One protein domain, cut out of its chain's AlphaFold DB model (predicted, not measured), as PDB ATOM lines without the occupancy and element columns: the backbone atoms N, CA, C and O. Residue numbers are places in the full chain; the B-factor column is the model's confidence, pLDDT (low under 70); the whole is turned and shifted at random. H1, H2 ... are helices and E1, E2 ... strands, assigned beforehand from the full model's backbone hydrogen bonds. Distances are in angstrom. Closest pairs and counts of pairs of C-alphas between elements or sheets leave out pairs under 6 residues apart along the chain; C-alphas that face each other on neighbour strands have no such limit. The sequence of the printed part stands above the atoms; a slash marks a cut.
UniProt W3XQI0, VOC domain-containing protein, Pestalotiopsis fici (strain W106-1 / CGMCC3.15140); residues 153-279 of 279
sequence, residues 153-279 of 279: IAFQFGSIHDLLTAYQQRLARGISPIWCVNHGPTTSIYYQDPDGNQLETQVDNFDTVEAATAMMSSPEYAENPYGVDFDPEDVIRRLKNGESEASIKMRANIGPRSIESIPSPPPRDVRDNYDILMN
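Overview. This is residues 153 to 279 of the 279 residues of the protein "VOC domain-containing protein" of Pestalotiopsis fici (strain W106-1 / CGMCC3.15140) (UniProt W3XQI0). A small twisted sheet of four strands forms a wall, with the long helix H1 running along one face over E4, and the short helices H4 and H5 near H1. H2 and H3 lie beyond the end of the sheet where E4 ends, and a long stretch with no named element, residues 250 to 279, runs back past the E2 edge to the opposite end of the sheet. The printed part has 127 residues, in the order E1 H1 E2 E3 E4 H2 H3 H4 H5; the sheet is mixed, ordered E1 E4 E3 E2. The class is mixed, helices and strands, with 62 of the 127 residues in named elements, under half. The whole is compact, with a radius of gyration of the C-alphas of 15.4 A and spans of 48 by 35 by 23 A.

Arrangement. Edge strand E1, residues 153 to 156, is parallel to E4, residues 198 to 204, at 26 degrees, with N 155 and O 200 2.8 A apart, within hydrogen-bond range. H1, residues 160 to 172, is on the sheet at a height of 9.9 A, along the strands at 6 degrees to E4 on the local plane; its closest C-alphas to E4 are those of Ile 160 and Val 203, 6.1 A. E1, H1 and E2, residues 179 to 182, form a split strand-helix-strand unit, two strands running the same way with a helix between them in the chain and E4 and E3, residues 186 to 192, between them in the sheet; its crossover is right-handed. E2, E3 and E4 form a meander, each strand the antiparallel neighbour of the one before. In the hairpin E2 and E3, N 188 and O 181 are 2.8 A apart; in the hairpin E3 and E4, N 189 and O 201 are 2.8 A apart. H2, residues 209 to 216, and H3, residues 219 to 223, are close but not clearly touching, Met 215 and Tyr 221 having the closest C-alphas, 6.7 A. Residues 228 to 229 pair antiparallel with residues 181 to 182 of E2. H4, residues 232 to 240, is close to H1 but not clearly touching, at a steep tilt of 52 degrees, opposite ways; the closest C-alphas are those of Leu 164 and Pro 232, 7.0 A. H4 and H5, residues 245 to 249, touch, with the C-alphas of Val 235 and Ile 248 closest at 7.0 A; H5 only grazes the sheet, with residues 248 to 249. In H1, H2, H3, H4 and H5 every O i to N i+4 pair is within hydrogen-bond range.

Along the chain. E1 begins at C-alpha 153, (35.089, 7.166, 20.769), and is 10.2 A long. H1 is 18.3 A, E2 10.3 A, E3 18.9 A and E4 19.4 A. H2 is 10.5 A, H3 6.2 A, H4 12.3 A and H5 6.0 A, ending at C-alpha 249, (43.502, -5.649, 35.549).

Size, cuts and confidence. The C-alphas farthest apart are those of Pro 219 and Asp 272, 47.7 A. The printed part has no cut and no long link between named elements. Mean pLDDT of the printed part is 94.2; residues 272 and 278 to 279 are under 70.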
ATOM      1  N   ILE A 153      36.356   7.548  20.126       98.31
ATOM      2  CA  ILE A 153      35.089   7.166  20.769       98.31
ATOM      3  C   ILE A 153      35.338   5.893  21.579       98.31
ATOM      4  O   ILE A 153      35.774   4.895  21.006       98.31
ATOM      5  N   ALA A 154      35.054   5.925  22.881       98.38
ATOM      6  CA  ALA A 154      35.252   4.788  23.776       98.38
ATOM      7  C   ALA A 154      33.955   4.000  24.024       98.38
ATOM      8  O   ALA A 154      32.893   4.579  24.253       98.38
ATOM      9  N   PHE A 155      34.065   2.671  24.011       98.56
ATOM     10  CA  PHE A 155      32.984   1.716  24.249       98.56
ATOM     11  C   PHE A 155      33.331   0.812  25.435       98.56
ATOM     12  O   PHE A 155      34.334   0.097  25.419       98.56
ATOM     13  N   GLN A 156      32.481   0.831  26.456       97.81
ATOM     14  CA  GLN A 156      32.658   0.061  27.684       97.81
ATOM     15  C   GLN A 156      32.111  -1.366  27.538       97.81
ATOM     16  O   GLN A 156      30.986  -1.561  27.080       97.81
ATOM     17  N   PHE A 157      32.874  -2.348  28.009       98.31
ATOM     18  CA  PHE A 157      32.450  -3.732  28.212       98.31
ATOM     19  C   PHE A 157      32.202  -4.021  29.697       98.31
ATOM     20  O   PHE A 157      32.775  -3.378  30.577       98.31
ATOM     21  N   GLY A 158      31.339  -5.003  29.974       96.81
ATOM     22  CA  GLY A 158      30.985  -5.395  31.343       96.81
ATOM     23  C   GLY A 158      32.056  -6.226  32.053       96.81
ATOM     24  O   GLY A 158      32.095  -6.247  33.280       96.81
ATOM     25  N   SER A 159      32.930  -6.902  31.303       97.31
ATOM     26  CA  SER A 159      33.997  -7.739  31.853       97.31
ATOM     27  C   SER A 159      35.221  -7.790  30.937       97.31
ATOM     28  O   SER A 159      35.131  -7.559  29.726       97.31
ATOM     29  N   ILE A 160      36.380  -8.138  31.509       98.12
ATOM     30  CA  ILE A 160      37.608  -8.368  30.731       98.12
ATOM     31  C   ILE A 160      37.449  -9.569  29.788       98.12
ATOM     32  O   ILE A 160      37.995  -9.569  28.687       98.12
ATOM     33  N   HIS A 161      36.642 -10.562  30.174       98.19
ATOM     34  CA  HIS A 161      36.310 -11.703  29.326       98.19
ATOM     35  C   HIS A 161      35.523 -11.288  28.080       98.19
ATOM     36  O   HIS A 161      35.859 -11.738  26.982       98.19
ATOM     37  N   ASP A 162      34.529 -10.408  28.217       98.44
ATOM     38  CA  ASP A 162      33.754  -9.918  27.074       98.44
ATOM     39  C   ASP A 162      34.619  -9.048  26.158       98.44
ATOM     40  O   ASP A 162      34.585  -9.223  24.939       98.44
ATOM     41  N   LEU A 163      35.457  -8.174  26.734       98.75
ATOM     42  CA  LEU A 163      36.397  -7.347  25.973       98.75
ATOM     43  C   LEU A 163      37.346  -8.209  25.124       98.75
ATOM     44  O   LEU A 163      37.513  -7.959  23.929       98.75
ATOM     45  N   LEU A 164      37.946  -9.244  25.721       98.75
ATOM     46  CA  LEU A 164      38.886 -10.131  25.029       98.75
ATOM     47  C   LEU A 164      38.187 -11.067  24.037       98.75
ATOM     48  O   LEU A 164      38.734 -11.349  22.972       98.75
ATOM     49  N   THR A 165      36.961 -11.504  24.333       98.69
ATOM     50  CA  THR A 165      36.140 -12.269  23.383       98.69
ATOM     51  C   THR A 165      35.817 -11.423  22.152       98.69
ATOM     52  O   THR A 165      36.020 -11.873  21.024       98.69
ATOM     53  N   ALA A 166      35.388 -10.173  22.351       98.62
ATOM     54  CA  ALA A 166      35.128  -9.233  21.265       98.62
ATOM     55  C   ALA A 166      36.404  -8.911  20.469       98.62
ATOM     56  O   ALA A 166      36.358  -8.839  19.241       98.62
ATOM     57  N   TYR A 167      37.557  -8.784  21.134       98.69
ATOM     58  CA  TYR A 167      38.858  -8.670  20.467       98.69
ATOM     59  C   TYR A 167      39.124  -9.854  19.523       98.69
ATOM     60  O   TYR A 167      39.396  -9.634  18.343       98.69
ATOM     61  N   GLN A 168      38.966 -11.102  19.981       98.62
ATOM     62  CA  GLN A 168      39.183 -12.277  19.125       98.62
ATOM     63  C   GLN A 168      38.183 -12.341  17.959       98.62
ATOM     64  O   GLN A 168      38.551 -12.689  16.836       98.62
ATOM     65  N   GLN A 169      36.924 -11.959  18.195       97.81
ATOM     66  CA  GLN A 169      35.892 -11.880  17.155       97.81
ATOM     67  C   GLN A 169      36.199 -10.815  16.091       97.81
ATOM     68  O   GLN A 169      35.908 -11.033  14.913       97.81
ATOM     69  N   ARG A 170      36.780  -9.677  16.484       97.62
ATOM     70  CA  ARG A 170      37.256  -8.628  15.568       97.62
ATOM     71  C   ARG A 170      38.478  -9.092  14.787       97.62
ATOM     72  O   ARG A 170      38.490  -8.962  13.564       97.62
ATOM     73  N   LEU A 171      39.445  -9.711  15.463       96.44
ATOM     74  CA  LEU A 171      40.652 -10.240  14.832       96.44
ATOM     75  C   LEU A 171      40.315 -11.289  13.762       96.44
ATOM     76  O   LEU A 171      40.855 -11.236  12.659       96.44
ATOM     77  N   ALA A 172      39.353 -12.178  14.034       95.75
ATOM     78  CA  ALA A 172      38.861 -13.165  13.066       95.75
ATOM     79  C   ALA A 172      38.232 -12.537  11.803       95.75
ATOM     80  O   ALA A 172      38.223 -13.162  10.745       95.75
ATOM     81  N   ARG A 173      37.752 -11.291  11.896       94.19
ATOM     82  CA  ARG A 173      37.222 -10.479  10.780       94.19
ATOM     83  C   ARG A 173      38.288  -9.580  10.146       94.19
ATOM     84  O   ARG A 173      38.001  -8.720   9.315       94.19
ATOM     85  N   GLY A 174      39.540  -9.743  10.559       93.19
ATOM     86  CA  GLY A 174      40.660  -8.922  10.127       93.19
ATOM     87  C   GLY A 174      40.673  -7.518  10.731       93.19
ATOM     88  O   GLY A 174      41.433  -6.686  10.252       93.19
ATOM     89  N   ILE A 175      39.857  -7.207  11.741       95.75
ATOM     90  CA  ILE A 175      39.926  -5.927  12.458       95.75
ATOM     91  C   ILE A 175      40.976  -6.067  13.565       95.75
ATOM     92  O   ILE A 175      40.723  -6.680  14.603       95.75
ATOM     93  N   SER A 176      42.165  -5.519  13.323       95.88
ATOM     94  CA  SER A 176      43.300  -5.601  14.249       95.88
ATOM     95  C   SER A 176      43.395  -4.349  15.127       95.88
ATOM     96  O   SER A 176      43.065  -3.257  14.655       95.88
ATOM     97  N   PRO A 177      43.846  -4.474  16.388       97.75
ATOM     98  CA  PRO A 177      44.094  -3.313  17.229       97.75
ATOM     99  C   PRO A 177      45.292  -2.507  16.719       97.75
ATOM    100  O   PRO A 177      46.236  -3.060  16.155       97.75
ATOM    101  N   ILE A 178      45.267  -1.200  16.969       97.19
ATOM    102  CA  ILE A 178      46.382  -0.285  16.687       97.19
ATOM    103  C   ILE A 178      47.225  -0.003  17.936       97.19
ATOM    104  O   ILE A 178      48.398   0.339  17.817       97.19
ATOM    105  N   TRP A 179      46.639  -0.161  19.127       98.12
ATOM    106  CA  TRP A 179      47.314   0.028  20.410       98.12
ATOM    107  C   TRP A 179      46.538  -0.679  21.527       98.12
ATOM    108  O   TRP A 179      45.313  -0.611  21.569       98.12
ATOM    109  N   CYS A 180      47.231  -1.382  22.420       98.62
ATOM    110  CA  CYS A 180      46.641  -2.065  23.572       98.62
ATOM    111  C   CYS A 180      47.353  -1.578  24.828       98.62
ATOM    112  O   CYS A 180      48.578  -1.676  24.911       98.62
ATOM    113  N   VAL A 181      46.603  -1.043  25.787       98.56
ATOM    114  CA  VAL A 181      47.173  -0.354  26.943       98.56
ATOM    115  C   VAL A 181      46.297  -0.493  28.181       98.56
ATOM    116  O   VAL A 181      45.074  -0.392  28.127       98.56
ATOM    117  N   ASN A 182      46.930  -0.734  29.322       98.38
ATOM    118  CA  ASN A 182      46.304  -0.612  30.626       98.38
ATOM    119  C   ASN A 182      46.616   0.786  31.173       98.38
ATOM    120  O   ASN A 182      47.726   1.043  31.646       98.38
ATOM    121  N   HIS A 183      45.635   1.687  31.098       97.69
ATOM    122  CA  HIS A 183      45.734   3.065  31.597       97.69
ATOM    123  C   HIS A 183      45.802   3.128  33.119       97.69
ATOM    124  O   HIS A 183      46.282   4.104  33.693       97.69
ATOM    125  N   GLY A 184      45.351   2.068  33.787       97.12
ATOM    126  CA  GLY A 184      45.222   1.988  35.231       97.12
ATOM    127  C   GLY A 184      43.763   1.963  35.654       97.12
ATOM    128  O   GLY A 184      43.383   0.978  36.282       97.12
ATOM    129  N   PRO A 185      42.924   2.972  35.325       97.62
ATOM    130  CA  PRO A 185      41.511   2.917  35.675       97.62
ATOM    131  C   PRO A 185      40.780   1.957  34.737       97.62
ATOM    132  O   PRO A 185      39.822   1.313  35.153       97.62
ATOM    133  N   THR A 186      41.291   1.805  33.514       98.31
ATOM    134  CA  THR A 186      40.740   0.970  32.456       98.31
ATOM    135  C   THR A 186      41.821   0.119  31.792       98.31
ATOM    136  O   THR A 186      42.999   0.492  31.724       98.31
ATOM    137  N   THR A 187      41.408  -1.047  31.297       98.56
ATOM    138  CA  THR A 187      42.165  -1.844  30.326       98.56
ATOM    139  C   THR A 187      41.548  -1.621  28.953       98.56
ATOM    140  O   THR A 187      40.371  -1.930  28.764       98.56
ATOM    141  N   SER A 188      42.338  -1.108  28.012       98.69
ATOM    142  CA  SER A 188      41.852  -0.524  26.763       98.69
ATOM    143  C   SER A 188      42.530  -1.114  25.528       98.69
ATOM    144  O   SER A 188      43.734  -1.371  25.499       98.69
ATOM    145  N   ILE A 189      41.740  -1.305  24.474       98.81
ATOM    146  CA  ILE A 189      42.187  -1.745  23.152       98.81
ATOM    147  C   ILE A 189      41.679  -0.737  22.122       98.81
ATOM    148  O   ILE A 189      40.467  -0.562  21.972       98.81
ATOM    149  N   TYR A 190      42.603  -0.096  21.415       98.62
ATOM    150  CA  TYR A 190      42.337   0.908  20.394       98.62
ATOM    151  C   TYR A 190      42.321   0.303  18.994       98.62
ATOM    152  O   TYR A 190      43.117  -0.576  18.665       98.62
ATOM    153  N   TYR A 191      41.446   0.837  18.150       98.12
ATOM    154  CA  TYR A 191      41.244   0.466  16.754       98.12
ATOM    155  C   TYR A 191      41.112   1.718  15.888       98.12
ATOM    156  O   TYR A 191      40.945   2.829  16.393       98.12
ATOM    157  N   GLN A 192      41.150   1.523  14.575       96.00
ATOM    158  CA  GLN A 192      40.934   2.571  13.588       96.00
ATOM    159  C   GLN A 192      39.834   2.135  12.618       96.00
ATOM    160  O   GLN A 192      39.843   0.997  12.147       96.00
ATOM    161  N   ASP A 193      38.883   3.025  12.344       95.50
ATOM    162  CA  ASP A 193      37.854   2.798  11.327       95.50
ATOM    163  C   ASP A 193      38.377   3.107   9.900       95.50
ATOM    164  O   ASP A 193      39.477   3.652   9.743       95.50
ATOM    165  N   PRO A 194      37.614   2.791   8.834       93.81
ATOM    166  CA  PRO A 194      38.030   3.044   7.449       93.81
ATOM    167  C   PRO A 194      38.349   4.511   7.111       93.81
ATOM    168  O   PRO A 194      39.118   4.778   6.187       93.81
ATOM    169  N   ASP A 195      37.784   5.470   7.845       93.19
ATOM    170  CA  ASP A 195      38.034   6.900   7.647       93.19
ATOM    171  C   ASP A 195      39.191   7.436   8.500       93.19
ATOM    172  O   ASP A 195      39.620   8.578   8.305       93.19
ATOM    173  N   GLY A 196      39.765   6.606   9.371       93.06
ATOM    174  CA  GLY A 196      40.875   6.963  10.246       93.06
ATOM    175  C   GLY A 196      40.447   7.489  11.614       93.06
ATOM    176  O   GLY A 196      41.297   8.002  12.347       93.06
ATOM    177  N   ASN A 197      39.164   7.401  11.975       95.12
ATOM    178  CA  ASN A 197      38.724   7.732  13.326       95.12
ATOM    179  C   ASN A 197      39.197   6.642  14.288       95.12
ATOM    180  O   ASN A 197      39.128   5.450  13.979       95.12
ATOM    181  N   GLN A 198      39.682   7.052  15.457       96.00
ATOM    182  CA  GLN A 198      40.126   6.112  16.474       96.00
ATOM    183  C   GLN A 198      38.950   5.684  17.350       96.00
ATOM    184  O   GLN A 198      38.047   6.467  17.657       96.00
ATOM    185  N   LEU A 199      38.970   4.423  17.757       98.38
ATOM    186  CA  LEU A 199      37.959   3.821  18.615       98.38
ATOM    187  C   LEU A 199      38.655   3.123  19.762       98.38
ATOM    188  O   LEU A 199      39.651   2.443  19.551       98.38
ATOM    189  N   GLU A 200      38.107   3.257  20.954       98.75
ATOM    190  CA  GLU A 200      38.574   2.571  22.146       98.75
ATOM    191  C   GLU A 200      37.515   1.572  22.589       98.75
ATOM    192  O   GLU A 200      36.323   1.869  22.609       98.75
ATOM    193  N   THR A 201      37.939   0.372  22.956       98.88
ATOM    194  CA  THR A 201      37.095  -0.566  23.694       98.88
ATOM    195  C   THR A 201      37.776  -0.874  25.005       98.88
ATOM    196  O   THR A 201      38.964  -1.193  24.998       98.88
ATOM    197  N   GLN A 202      37.043  -0.764  26.105       98.69
ATOM    198  CA  GLN A 202      37.631  -0.783  27.437       98.69
ATOM    199  C   GLN A 202      36.781  -1.556  28.442       98.69
ATOM    200  O   GLN A 202      35.593  -1.790  28.226       98.69
ATOM    201  N   VAL A 203      37.402  -1.920  29.559       98.31
ATOM    202  CA  VAL A 203      36.735  -2.373  30.785       98.31
ATOM    203  C   VAL A 203      37.348  -1.657  31.986       98.31
ATOM    204  O   VAL A 203      38.544  -1.358  31.977       98.31
ATOM    205  N   ASP A 204      36.553  -1.422  33.029       97.75
ATOM    206  CA  ASP A 204      37.038  -0.861  34.289       97.75
ATOM    207  C   ASP A 204      37.889  -1.870  35.075       97.75
ATOM    208  O   ASP A 204      37.533  -3.039  35.291       97.75
ATOM    209  N   ASN A 205      39.027  -1.390  35.569       97.69
ATOM    210  CA  ASN A 205      39.935  -2.173  36.402       97.69
ATOM    211  C   ASN A 205      39.499  -2.226  37.872       97.69
ATOM    212  O   ASN A 205      39.989  -3.076  38.615       97.69
ATOM    213  N   PHE A 206      38.546  -1.380  38.264       96.62
ATOM    214  CA  PHE A 206      38.014  -1.270  39.619       96.62
ATOM    215  C   PHE A 206      36.531  -1.643  39.669       96.62
ATOM    216  O   PHE A 206      35.805  -1.448  38.700       96.62
ATOM    217  N   ASP A 207      36.075  -2.133  40.824       94.06
ATOM    218  CA  ASP A 207      34.671  -2.516  41.031       94.06
ATOM    219  C   ASP A 207      33.737  -1.302  41.168       94.06
ATOM    220  O   ASP A 207      32.522  -1.432  41.021       94.06
ATOM    221  N   THR A 208      34.289  -0.119  41.471       95.38
ATOM    222  CA  THR A 208      33.516   1.120  41.604       95.38
ATOM    223  C   THR A 208      34.184   2.295  40.897       95.38
ATOM    224  O   THR A 208      35.414   2.398  40.817       95.38
ATOM    225  N   VAL A 209      33.350   3.224  40.423       93.31
ATOM    226  CA  VAL A 209      33.785   4.459  39.755       93.31
ATOM    227  C   VAL A 209      34.598   5.335  40.710       93.31
ATOM    228  O   VAL A 209      35.561   5.979  40.297       93.31
ATOM    229  N   GLU A 210      34.266   5.336  42.001       96.38
ATOM    230  CA  GLU A 210      34.992   6.090  43.024       96.38
ATOM    231  C   GLU A 210      36.426   5.581  43.176       96.38
ATOM    232  O   GLU A 210      37.349   6.387  43.278       96.38
ATOM    233  N   ALA A 211      36.634   4.261  43.147       95.69
ATOM    234  CA  ALA A 211      37.966   3.673  43.231       95.69
ATOM    235  C   ALA A 211      38.802   3.974  41.973       95.69
ATOM    236  O   ALA A 211      39.962   4.372  42.094       95.69
ATOM    237  N   ALA A 212      38.200   3.889  40.781       94.94
ATOM    238  CA  ALA A 212      38.852   4.308  39.539       94.94
ATOM    239  C   ALA A 212      39.236   5.801  39.573       94.94
ATOM    240  O   ALA A 212      40.372   6.165  39.266       94.94
ATOM    241  N   THR A 213      38.327   6.660  40.043       95.62
ATOM    242  CA  THR A 213      38.553   8.110  40.186       95.62
ATOM    243  C   THR A 213      39.655   8.422  41.203       95.62
ATOM    244  O   THR A 213      40.488   9.307  40.985       95.62
ATOM    245  N   ALA A 214      39.699   7.680  42.313       96.25
ATOM    246  CA  ALA A 214      40.752   7.805  43.313       96.25
ATOM    247  C   ALA A 214      42.126   7.442  42.729       96.25
ATOM    248  O   ALA A 214      43.100   8.150  42.987       96.25
ATOM    249  N   MET A 215      42.200   6.401  41.892       94.50
ATOM    250  CA  MET A 215      43.433   6.051  41.185       94.50
ATOM    251  C   MET A 215      43.859   7.166  40.223       94.50
ATOM    252  O   MET A 215      45.013   7.589  40.269       94.50
ATOM    253  N   MET A 216      42.935   7.727  39.436       96.12
ATOM    254  CA  MET A 216      43.227   8.855  38.533       96.12
ATOM    255  C   MET A 216      43.750  10.104  39.261       96.12
ATOM    256  O   MET A 216      44.454  10.921  38.676       96.12
ATOM    257  N   SER A 217      43.425  10.254  40.546       96.31
ATOM    258  CA  SER A 217      43.894  11.364  41.387       96.31
ATOM    259  C   SER A 217      45.219  11.066  42.105       96.31
ATOM    260  O   SER A 217      45.692  11.883  42.897       96.31
ATOM    261  N   SER A 218      45.812   9.892  41.879       96.19
ATOM    262  CA  SER A 218      47.022   9.446  42.571       96.19
ATOM    263  C   SER A 218      48.307  10.037  41.966       96.19
ATOM    264  O   SER A 218      48.353  10.347  40.772       96.19
ATOM    265  N   PRO A 219      49.402  10.127  42.750       96.12
ATOM    266  CA  PRO A 219      50.717  10.490  42.220       96.12
ATOM    267  C   PRO A 219      51.215   9.544  41.120       96.12
ATOM    268  O   PRO A 219      51.881   9.987  40.193       96.12
ATOM    269  N   GLU A 220      50.867   8.257  41.198       93.62
ATOM    270  CA  GLU A 220      51.253   7.262  40.192       93.62
ATOM    271  C   GLU A 220      50.580   7.532  38.837       93.62
ATOM    272  O   GLU A 220      51.202   7.396  37.783       93.62
ATOM    273  N   TYR A 221      49.312   7.951  38.844       96.25
ATOM    274  CA  TYR A 221      48.621   8.344  37.618       96.25
ATOM    275  C   TYR A 221      49.149   9.671  37.065       96.25
ATOM    276  O   TYR A 221      49.284   9.823  35.856       96.25
ATOM    277  N   ALA A 222      49.512  10.618  37.937       95.94
ATOM    278  CA  ALA A 222      50.142  11.867  37.515       95.94
ATOM    279  C   ALA A 222      51.521  11.644  36.859       95.94
ATOM    280  O   ALA A 222      51.881  12.372  35.937       95.94
ATOM    281  N   GLU A 223      52.284  10.644  37.316       96.12
ATOM    282  CA  GLU A 223      53.581  10.271  36.739       96.12
ATOM    283  C   GLU A 223      53.437   9.574  35.375       96.12
ATOM    284  O   GLU A 223      54.216   9.828  34.453       96.12
ATOM    285  N   ASN A 224      52.427   8.715  35.233       97.00
ATOM    286  CA  ASN A 224      52.119   8.030  33.985       97.00
ATOM    287  C   ASN A 224      50.598   7.968  33.758       97.00
ATOM    288  O   ASN A 224      49.960   6.997  34.179       97.00
ATOM    289  N   PRO A 225      50.015   8.958  33.057       94.88
ATOM    290  CA  PRO A 225      48.594   8.948  32.709       94.88
ATOM    291  C   PRO A 225      48.299   8.129  31.444       94.88
ATOM    292  O   PRO A 225      47.139   7.912  31.117       94.88
ATOM    293  N   TYR A 226      49.335   7.701  30.716       95.81
ATOM    294  CA  TYR A 226      49.206   6.996  29.440       95.81
ATOM    295  C   TYR A 226      49.128   5.478  29.583       95.81
ATOM    296  O   TYR A 226      48.781   4.800  28.627       95.81
ATOM    297  N   GLY A 227      49.526   4.933  30.732       96.81
ATOM    298  CA  GLY A 227      49.434   3.510  31.017       96.81
ATOM    299  C   GLY A 227      50.613   2.663  30.548       96.81
ATOM    300  O   GLY A 227      51.697   3.155  30.217       96.81
ATOM    301  N   VAL A 228      50.386   1.351  30.552       97.50
ATOM    302  CA  VAL A 228      51.368   0.314  30.212       97.50
ATOM    303  C   VAL A 228      50.828  -0.566  29.103       97.50
ATOM    304  O   VAL A 228      49.716  -1.082  29.207       97.50
ATOM    305  N   ASP A 229      51.616  -0.734  28.047       98.00
ATOM    306  CA  ASP A 229      51.221  -1.560  26.910       98.00
ATOM    307  C   ASP A 229      51.102  -3.031  27.325       98.00
ATOM    308  O   ASP A 229      51.863  -3.520  28.166       98.00
ATOM    309  N   PHE A 230      50.154  -3.744  26.726       98.19
ATOM    310  CA  PHE A 230      49.984  -5.178  26.949       98.19
ATOM    311  C   PHE A 230      49.685  -5.906  25.639       98.19
ATOM    312  O   PHE A 230      49.218  -5.307  24.674       98.19
ATOM    313  N   ASP A 231      49.933  -7.213  25.622       98.31
ATOM    314  CA  ASP A 231      49.526  -8.096  24.531       98.31
ATOM    315  C   ASP A 231      48.211  -8.806  24.911       98.31
ATOM    316  O   ASP A 231      48.198  -9.563  25.891       98.31
ATOM    317  N   PRO A 232      47.097  -8.583  24.182       98.50
ATOM    318  CA  PRO A 232      45.838  -9.276  24.442       98.50
ATOM    319  C   PRO A 232      45.963 -10.804  24.440       98.50
ATOM    320  O   PRO A 232      45.307 -11.461  25.247       98.50
ATOM    321  N   GLU A 233      46.821 -11.382  23.594       98.56
ATOM    322  CA  GLU A 233      47.006 -12.837  23.529       98.56
ATOM    323  C   GLU A 233      47.722 -13.373  24.779       98.56
ATOM    324  O   GLU A 233      47.377 -14.448  25.287       98.56
ATOM    325  N   ASP A 234      48.654 -12.603  25.350       98.38
ATOM    326  CA  ASP A 234      49.272 -12.936  26.636       98.38
ATOM    327  C   ASP A 234      48.251 -12.906  27.779       98.38
ATOM    328  O   ASP A 234      48.193 -13.831  28.597       98.38
ATOM    329  N   VAL A 235      47.393 -11.884  27.805       98.38
ATOM    330  CA  VAL A 235      46.320 -11.765  28.800       98.38
ATOM    331  C   VAL A 235      45.341 -12.938  28.692       98.38
ATOM    332  O   VAL A 235      45.025 -13.575  29.699       98.38
ATOM    333  N   ILE A 236      44.910 -13.287  27.475       98.69
ATOM    334  CA  ILE A 236      44.038 -14.443  27.217       98.69
ATOM    335  C   ILE A 236      44.692 -15.736  27.713       98.69
ATOM    336  O   ILE A 236      44.038 -16.560  28.360       98.69
ATOM    337  N   ARG A 237      45.986 -15.930  27.438       98.62
ATOM    338  CA  ARG A 237      46.753 -17.092  27.903       98.62
ATOM    339  C   ARG A 237      46.805 -17.161  29.432       98.62
ATOM    340  O   ARG A 237      46.616 -18.241  29.991       98.62
ATOM    341  N   ARG A 238      47.049 -16.041  30.117       98.25
ATOM    342  CA  ARG A 238      47.102 -15.963  31.589       98.25
ATOM    343  C   ARG A 238      45.750 -16.271  32.234       98.25
ATOM    344  O   ARG A 238      45.699 -17.106  33.137       98.25
ATOM    345  N   LEU A 239      44.658 -15.710  31.707       97.94
ATOM    346  CA  LEU A 239      43.293 -16.024  32.150       97.94
ATOM    347  C   LEU A 239      42.960 -17.513  31.966       97.94
ATOM    348  O   LEU A 239      42.459 -18.156  32.885       97.94
ATOM    349  N   LYS A 240      43.304 -18.105  30.812       97.69
ATOM    350  CA  LYS A 240      43.112 -19.549  30.558       97.69
ATOM    351  C   LYS A 240      43.898 -20.442  31.521       97.69
ATOM    352  O   LYS A 240      43.461 -21.553  31.806       97.69
ATOM    353  N   ASN A 241      45.025 -19.955  32.033       98.19
ATOM    354  CA  ASN A 241      45.839 -20.648  33.031       98.19
ATOM    355  C   ASN A 241      45.367 -20.411  34.478       98.19
ATOM    356  O   ASN A 241      46.009 -20.896  35.408       98.19
ATOM    357  N   GLY A 242      44.252 -19.700  34.676       97.81
ATOM    358  CA  GLY A 242      43.621 -19.505  35.981       97.81
ATOM    359  C   GLY A 242      44.115 -18.288  36.763       97.81
ATOM    360  O   GLY A 242      43.844 -18.201  37.961       97.81
ATOM    361  N   GLU A 243      44.834 -17.354  36.135       97.94
ATOM    362  CA  GLU A 243      45.129 -16.072  36.778       97.94
ATOM    363  C   GLU A 243      43.840 -15.259  36.987       97.94
ATOM    364  O   GLU A 243      42.956 -15.249  36.130       97.94
ATOM    365  N   SER A 244      43.714 -14.589  38.135       97.38
ATOM    366  CA  SER A 244      42.501 -13.846  38.483       97.38
ATOM    367  C   SER A 244      42.355 -12.550  37.681       97.38
ATOM    368  O   SER A 244      43.340 -11.871  37.387       97.38
ATOM    369  N   GLU A 245      41.112 -12.138  37.416       96.00
ATOM    370  CA  GLU A 245      40.826 -10.855  36.756       96.00
ATOM    371  C   GLU A 245      41.429  -9.664  37.508       96.00
ATOM    372  O   GLU A 245      41.962  -8.750  36.889       96.00
ATOM    373  N   ALA A 246      41.402  -9.684  38.845       95.12
ATOM    374  CA  ALA A 246      41.992  -8.626  39.664       95.12
ATOM    375  C   ALA A 246      43.508  -8.477  39.426       95.12
ATOM    376  O   ALA A 246      44.010  -7.358  39.374       95.12
ATOM    377  N   SER A 247      44.225  -9.593  39.246       96.12
ATOM    378  CA  SER A 247      45.657  -9.583  38.912       96.12
ATOM    379  C   SER A 247      45.898  -9.077  37.488       96.12
ATOM    380  O   SER A 247      46.786  -8.263  37.260       96.12
ATOM    381  N   ILE A 248      45.066  -9.505  36.534       96.12
ATOM    382  CA  ILE A 248      45.152  -9.097  35.124       96.12
ATOM    383  C   ILE A 248      44.901  -7.599  34.937       96.12
ATOM    384  O   ILE A 248      45.606  -6.944  34.170       96.12
ATOM    385  N   LYS A 249      43.902  -7.058  35.637       96.19
ATOM    386  CA  LYS A 249      43.502  -5.649  35.549       96.19
ATOM    387  C   LYS A 249      44.452  -4.717  36.305       96.19
ATOM    388  O   LYS A 249      44.452  -3.514  36.049       96.19
ATOM    389  N   MET A 250      45.289  -5.244  37.199       95.69
ATOM    390  CA  MET A 250      46.280  -4.448  37.919       95.69
ATOM    391  C   MET A 250      47.348  -3.919  36.955       95.69
ATOM    392  O   MET A 250      48.097  -4.685  36.345       95.69
ATOM    393  N   ARG A 251      47.448  -2.594  36.839       95.50
ATOM    394  CA  ARG A 251      48.480  -1.954  36.021       95.50
ATOM    395  C   ARG A 251      49.855  -2.124  36.666       95.50
ATOM    396  O   ARG A 251      50.027  -1.860  37.853       95.50
ATOM    397  N   ALA A 252      50.850  -2.521  35.876       94.62
ATOM    398  CA  ALA A 252      52.240  -2.519  36.320       94.62
ATOM    399  C   ALA A 252      52.758  -1.079  36.490       94.62
ATOM    400  O   ALA A 252      52.459  -0.208  35.678       94.62
ATOM    401  N   ASN A 253      53.592  -0.830  37.499       94.38
ATOM    402  CA  ASN A 253      54.280   0.452  37.627       94.38
ATOM    403  C   ASN A 253      55.619   0.396  36.871       94.38
ATOM    404  O   ASN A 253      56.540  -0.311  37.284       94.38
ATOM    405  N   ILE A 254      55.707   1.128  35.758       95.94
ATOM    406  CA  ILE A 254      56.915   1.245  34.921       95.94
ATOM    407  C   ILE A 254      57.597   2.619  35.045       95.94
ATOM    408  O   ILE A 254      58.519   2.914  34.287       95.94
ATOM    409  N   GLY A 255      57.146   3.455  35.984       95.00
ATOM    410  CA  GLY A 255      57.566   4.845  36.116       95.00
ATOM    411  C   GLY A 255      57.000   5.770  35.025       95.00
ATOM    412  O   GLY A 255      55.984   5.443  34.397       95.00
ATOM    413  N   PRO A 256      57.650   6.930  34.792       95.44
ATOM    414  CA  PRO A 256      57.166   7.962  33.879       95.44
ATOM    415  C   PRO A 256      57.050   7.501  32.426       95.44
ATOM    416  O   PRO A 256      57.909   6.787  31.908       95.44
ATOM    417  N   ARG A 257      56.027   8.010  31.734       94.25
ATOM    418  CA  ARG A 257      55.800   7.785  30.300       94.25
ATOM    419  C   ARG A 257      55.498   9.107  29.598       94.25
ATOM    420  O   ARG A 257      54.753   9.929  30.126       94.25
ATOM    421  N   SER A 258      56.076   9.322  28.417       92.00
ATOM    422  CA  SER A 258      55.890  10.552  27.635       92.00
ATOM    423  C   SER A 258      55.034  10.318  26.391       92.00
ATOM    424  O   SER A 258      54.865   9.180  25.945       92.00
ATOM    425  N   ILE A 259      54.507  11.400  25.809       90.38
ATOM    426  CA  ILE A 259      53.633  11.331  24.630       90.38
ATOM    427  C   ILE A 259      54.344  10.739  23.405       90.38
ATOM    428  O   ILE A 259      53.721  10.078  22.583       90.38
ATOM    429  N   GLU A 260      55.664  10.898  23.310       91.88
ATOM    430  CA  GLU A 260      56.482  10.348  22.224       91.88
ATOM    431  C   GLU A 260      56.535   8.813  22.242       91.88
ATOM    432  O   GLU A 260      56.894   8.198  21.241       91.88
ATOM    433  N   SER A 261      56.187   8.188  23.371       90.19
ATOM    434  CA  SER A 261      56.102   6.728  23.500       90.19
ATOM    435  C   SER A 261      54.751   6.151  23.069       90.19
ATOM    436  O   SER A 261      54.576   4.930  23.098       90.19
ATOM    437  N   ILE A 262      53.784   7.005  22.725       91.38
ATOM    438  CA  ILE A 262      52.465   6.572  22.272       91.38
ATOM    439  C   ILE A 262      52.552   6.243  20.782       91.38
ATOM    440  O   ILE A 262      53.019   7.080  20.001       91.38
ATOM    441  N   PRO A 263      52.136   5.035  20.360       91.69
ATOM    442  CA  PRO A 263      52.155   4.670  18.954       91.69
ATOM    443  C   PRO A 263      51.347   5.663  18.121       91.69
ATOM    444  O   PRO A 263      50.200   5.977  18.435       91.69
ATOM    445  N   SER A 264      51.935   6.144  17.027       90.12
ATOM    446  CA  SER A 264      51.154   6.866  16.024       90.12
ATOM    447  C   SER A 264      50.196   5.888  15.342       90.12
ATOM    448  O   SER A 264      50.634   4.790  14.979       90.12
ATOM    449  N   PRO A 265      48.922   6.261  15.122       87.81
ATOM    450  CA  PRO A 265      48.002   5.421  14.376       87.81
ATOM    451  C   PRO A 265      48.584   5.068  12.999       87.81
ATOM    452  O   PRO A 265      49.202   5.928  12.358       87.81
ATOM    453  N   PRO A 266      48.397   3.827  12.523       89.50
ATOM    454  CA  PRO A 266      48.846   3.446  11.196       89.50
ATOM    455  C   PRO A 266      48.084   4.233  10.114       89.50
ATOM    456  O   PRO A 266      47.044   4.849  10.391       89.50
ATOM    457  N   PRO A 267      48.575   4.211   8.862       87.31
ATOM    458  CA  PRO A 267      47.768   4.613   7.720       87.31
ATOM    459  C   PRO A 267      46.448   3.840   7.697       87.31
ATOM    460  O   PRO A 267      46.403   2.674   8.090       87.31
ATOM    461  N   ARG A 268      45.397   4.488   7.188       84.06
ATOM    462  CA  ARG A 268      44.060   3.894   7.104       84.06
ATOM    463  C   ARG A 268      44.088   2.577   6.341       84.06
ATOM    464  O   ARG A 268      44.712   2.474   5.284       84.06
ATOM    465  N   ASP A 269      43.341   1.614   6.858       78.19
ATOM    466  CA  ASP A 269      43.125   0.330   6.205       78.19
ATOM    467  C   ASP A 269      42.082   0.471   5.083       78.19
ATOM    468  O   ASP A 269      40.869   0.323   5.279       78.19
ATOM    469  N   VAL A 270      42.574   0.829   3.896       76.19
ATOM    470  CA  VAL A 270      41.776   0.909   2.671       76.19
ATOM    471  C   VAL A 270      41.728  -0.476   2.040       76.19
ATOM    472  O   VAL A 270      42.720  -0.951   1.488       76.19
ATOM    473  N   ARG A 271      40.562  -1.122   2.111       79.00
ATOM    474  CA  ARG A 271      40.349  -2.457   1.542       79.00
ATOM    475  C   ARG A 271      39.620  -2.368   0.211       79.00
ATOM    476  O   ARG A 271      38.646  -1.628   0.085       79.00
ATOM    477  N   ASP A 272      40.019  -3.212  -0.737       68.81
ATOM    478  CA  ASP A 272      39.288  -3.391  -1.999       68.81
ATOM    479  C   ASP A 272      37.909  -4.037  -1.773       68.81
ATOM    480  O   ASP A 272      36.979  -3.828  -2.552       68.81
ATOM    481  N   ASN A 273      37.771  -4.825  -0.699       70.56
ATOM    482  CA  ASN A 273      36.533  -5.489  -0.312       70.56
ATOM    483  C   ASN A 273      36.387  -5.577   1.220       70.56
ATOM    484  O   ASN A 273      37.319  -5.961   1.928       70.56
ATOM    485  N   TYR A 274      35.189  -5.267   1.716       78.19
ATOM    486  CA  TYR A 274      34.817  -5.331   3.131       78.19
ATOM    487  C   TYR A 274      33.964  -6.566   3.486       78.19
ATOM    488  O   TYR A 274      33.562  -6.705   4.636       78.19
ATOM    489  N   ASP A 275      33.742  -7.504   2.557       75.19
ATOM    490  CA  ASP A 275      32.973  -8.739   2.790       75.19
ATOM    491  C   ASP A 275      33.539  -9.596   3.935       75.19
ATOM    492  O   ASP A 275      32.784 -10.255   4.646       75.19
ATOM    493  N   ILE A 276      34.856  -9.551   4.176       76.38
ATOM    494  CA  ILE A 276      35.494 -10.254   5.304       76.38
ATOM    495  C   ILE A 276      34.951  -9.806   6.672       76.38
ATOM    496  O   ILE A 276      35.032 -10.557   7.642       76.38
ATOM    497  N   LEU A 277      34.370  -8.606   6.753       79.38
ATOM    498  CA  LEU A 277      33.747  -8.096   7.973       79.38
ATOM    499  C   LEU A 277      32.380  -8.731   8.255       79.38
ATOM    500  O   LEU A 277      31.912  -8.678   9.388       79.38
ATOM    501  N   MET A 278      31.744  -9.310   7.236       67.19
ATOM    502  CA  MET A 278      30.369  -9.810   7.292       67.19
ATOM    503  C   MET A 278      30.265 -11.309   7.600       67.19
ATOM    504  O   MET A 278      29.151 -11.805   7.767       67.19
ATOM    505  N   ASN A 279      31.399 -12.015   7.678       56.66
ATOM    506  CA  ASN A 279      31.463 -13.452   7.969       56.66
ATOM    507  C   ASN A 279      31.636 -13.759   9.467       56.66
ATOM    508  O   ASN A 279      32.169 -12.922  10.237       56.66
TER     509      ASN A 279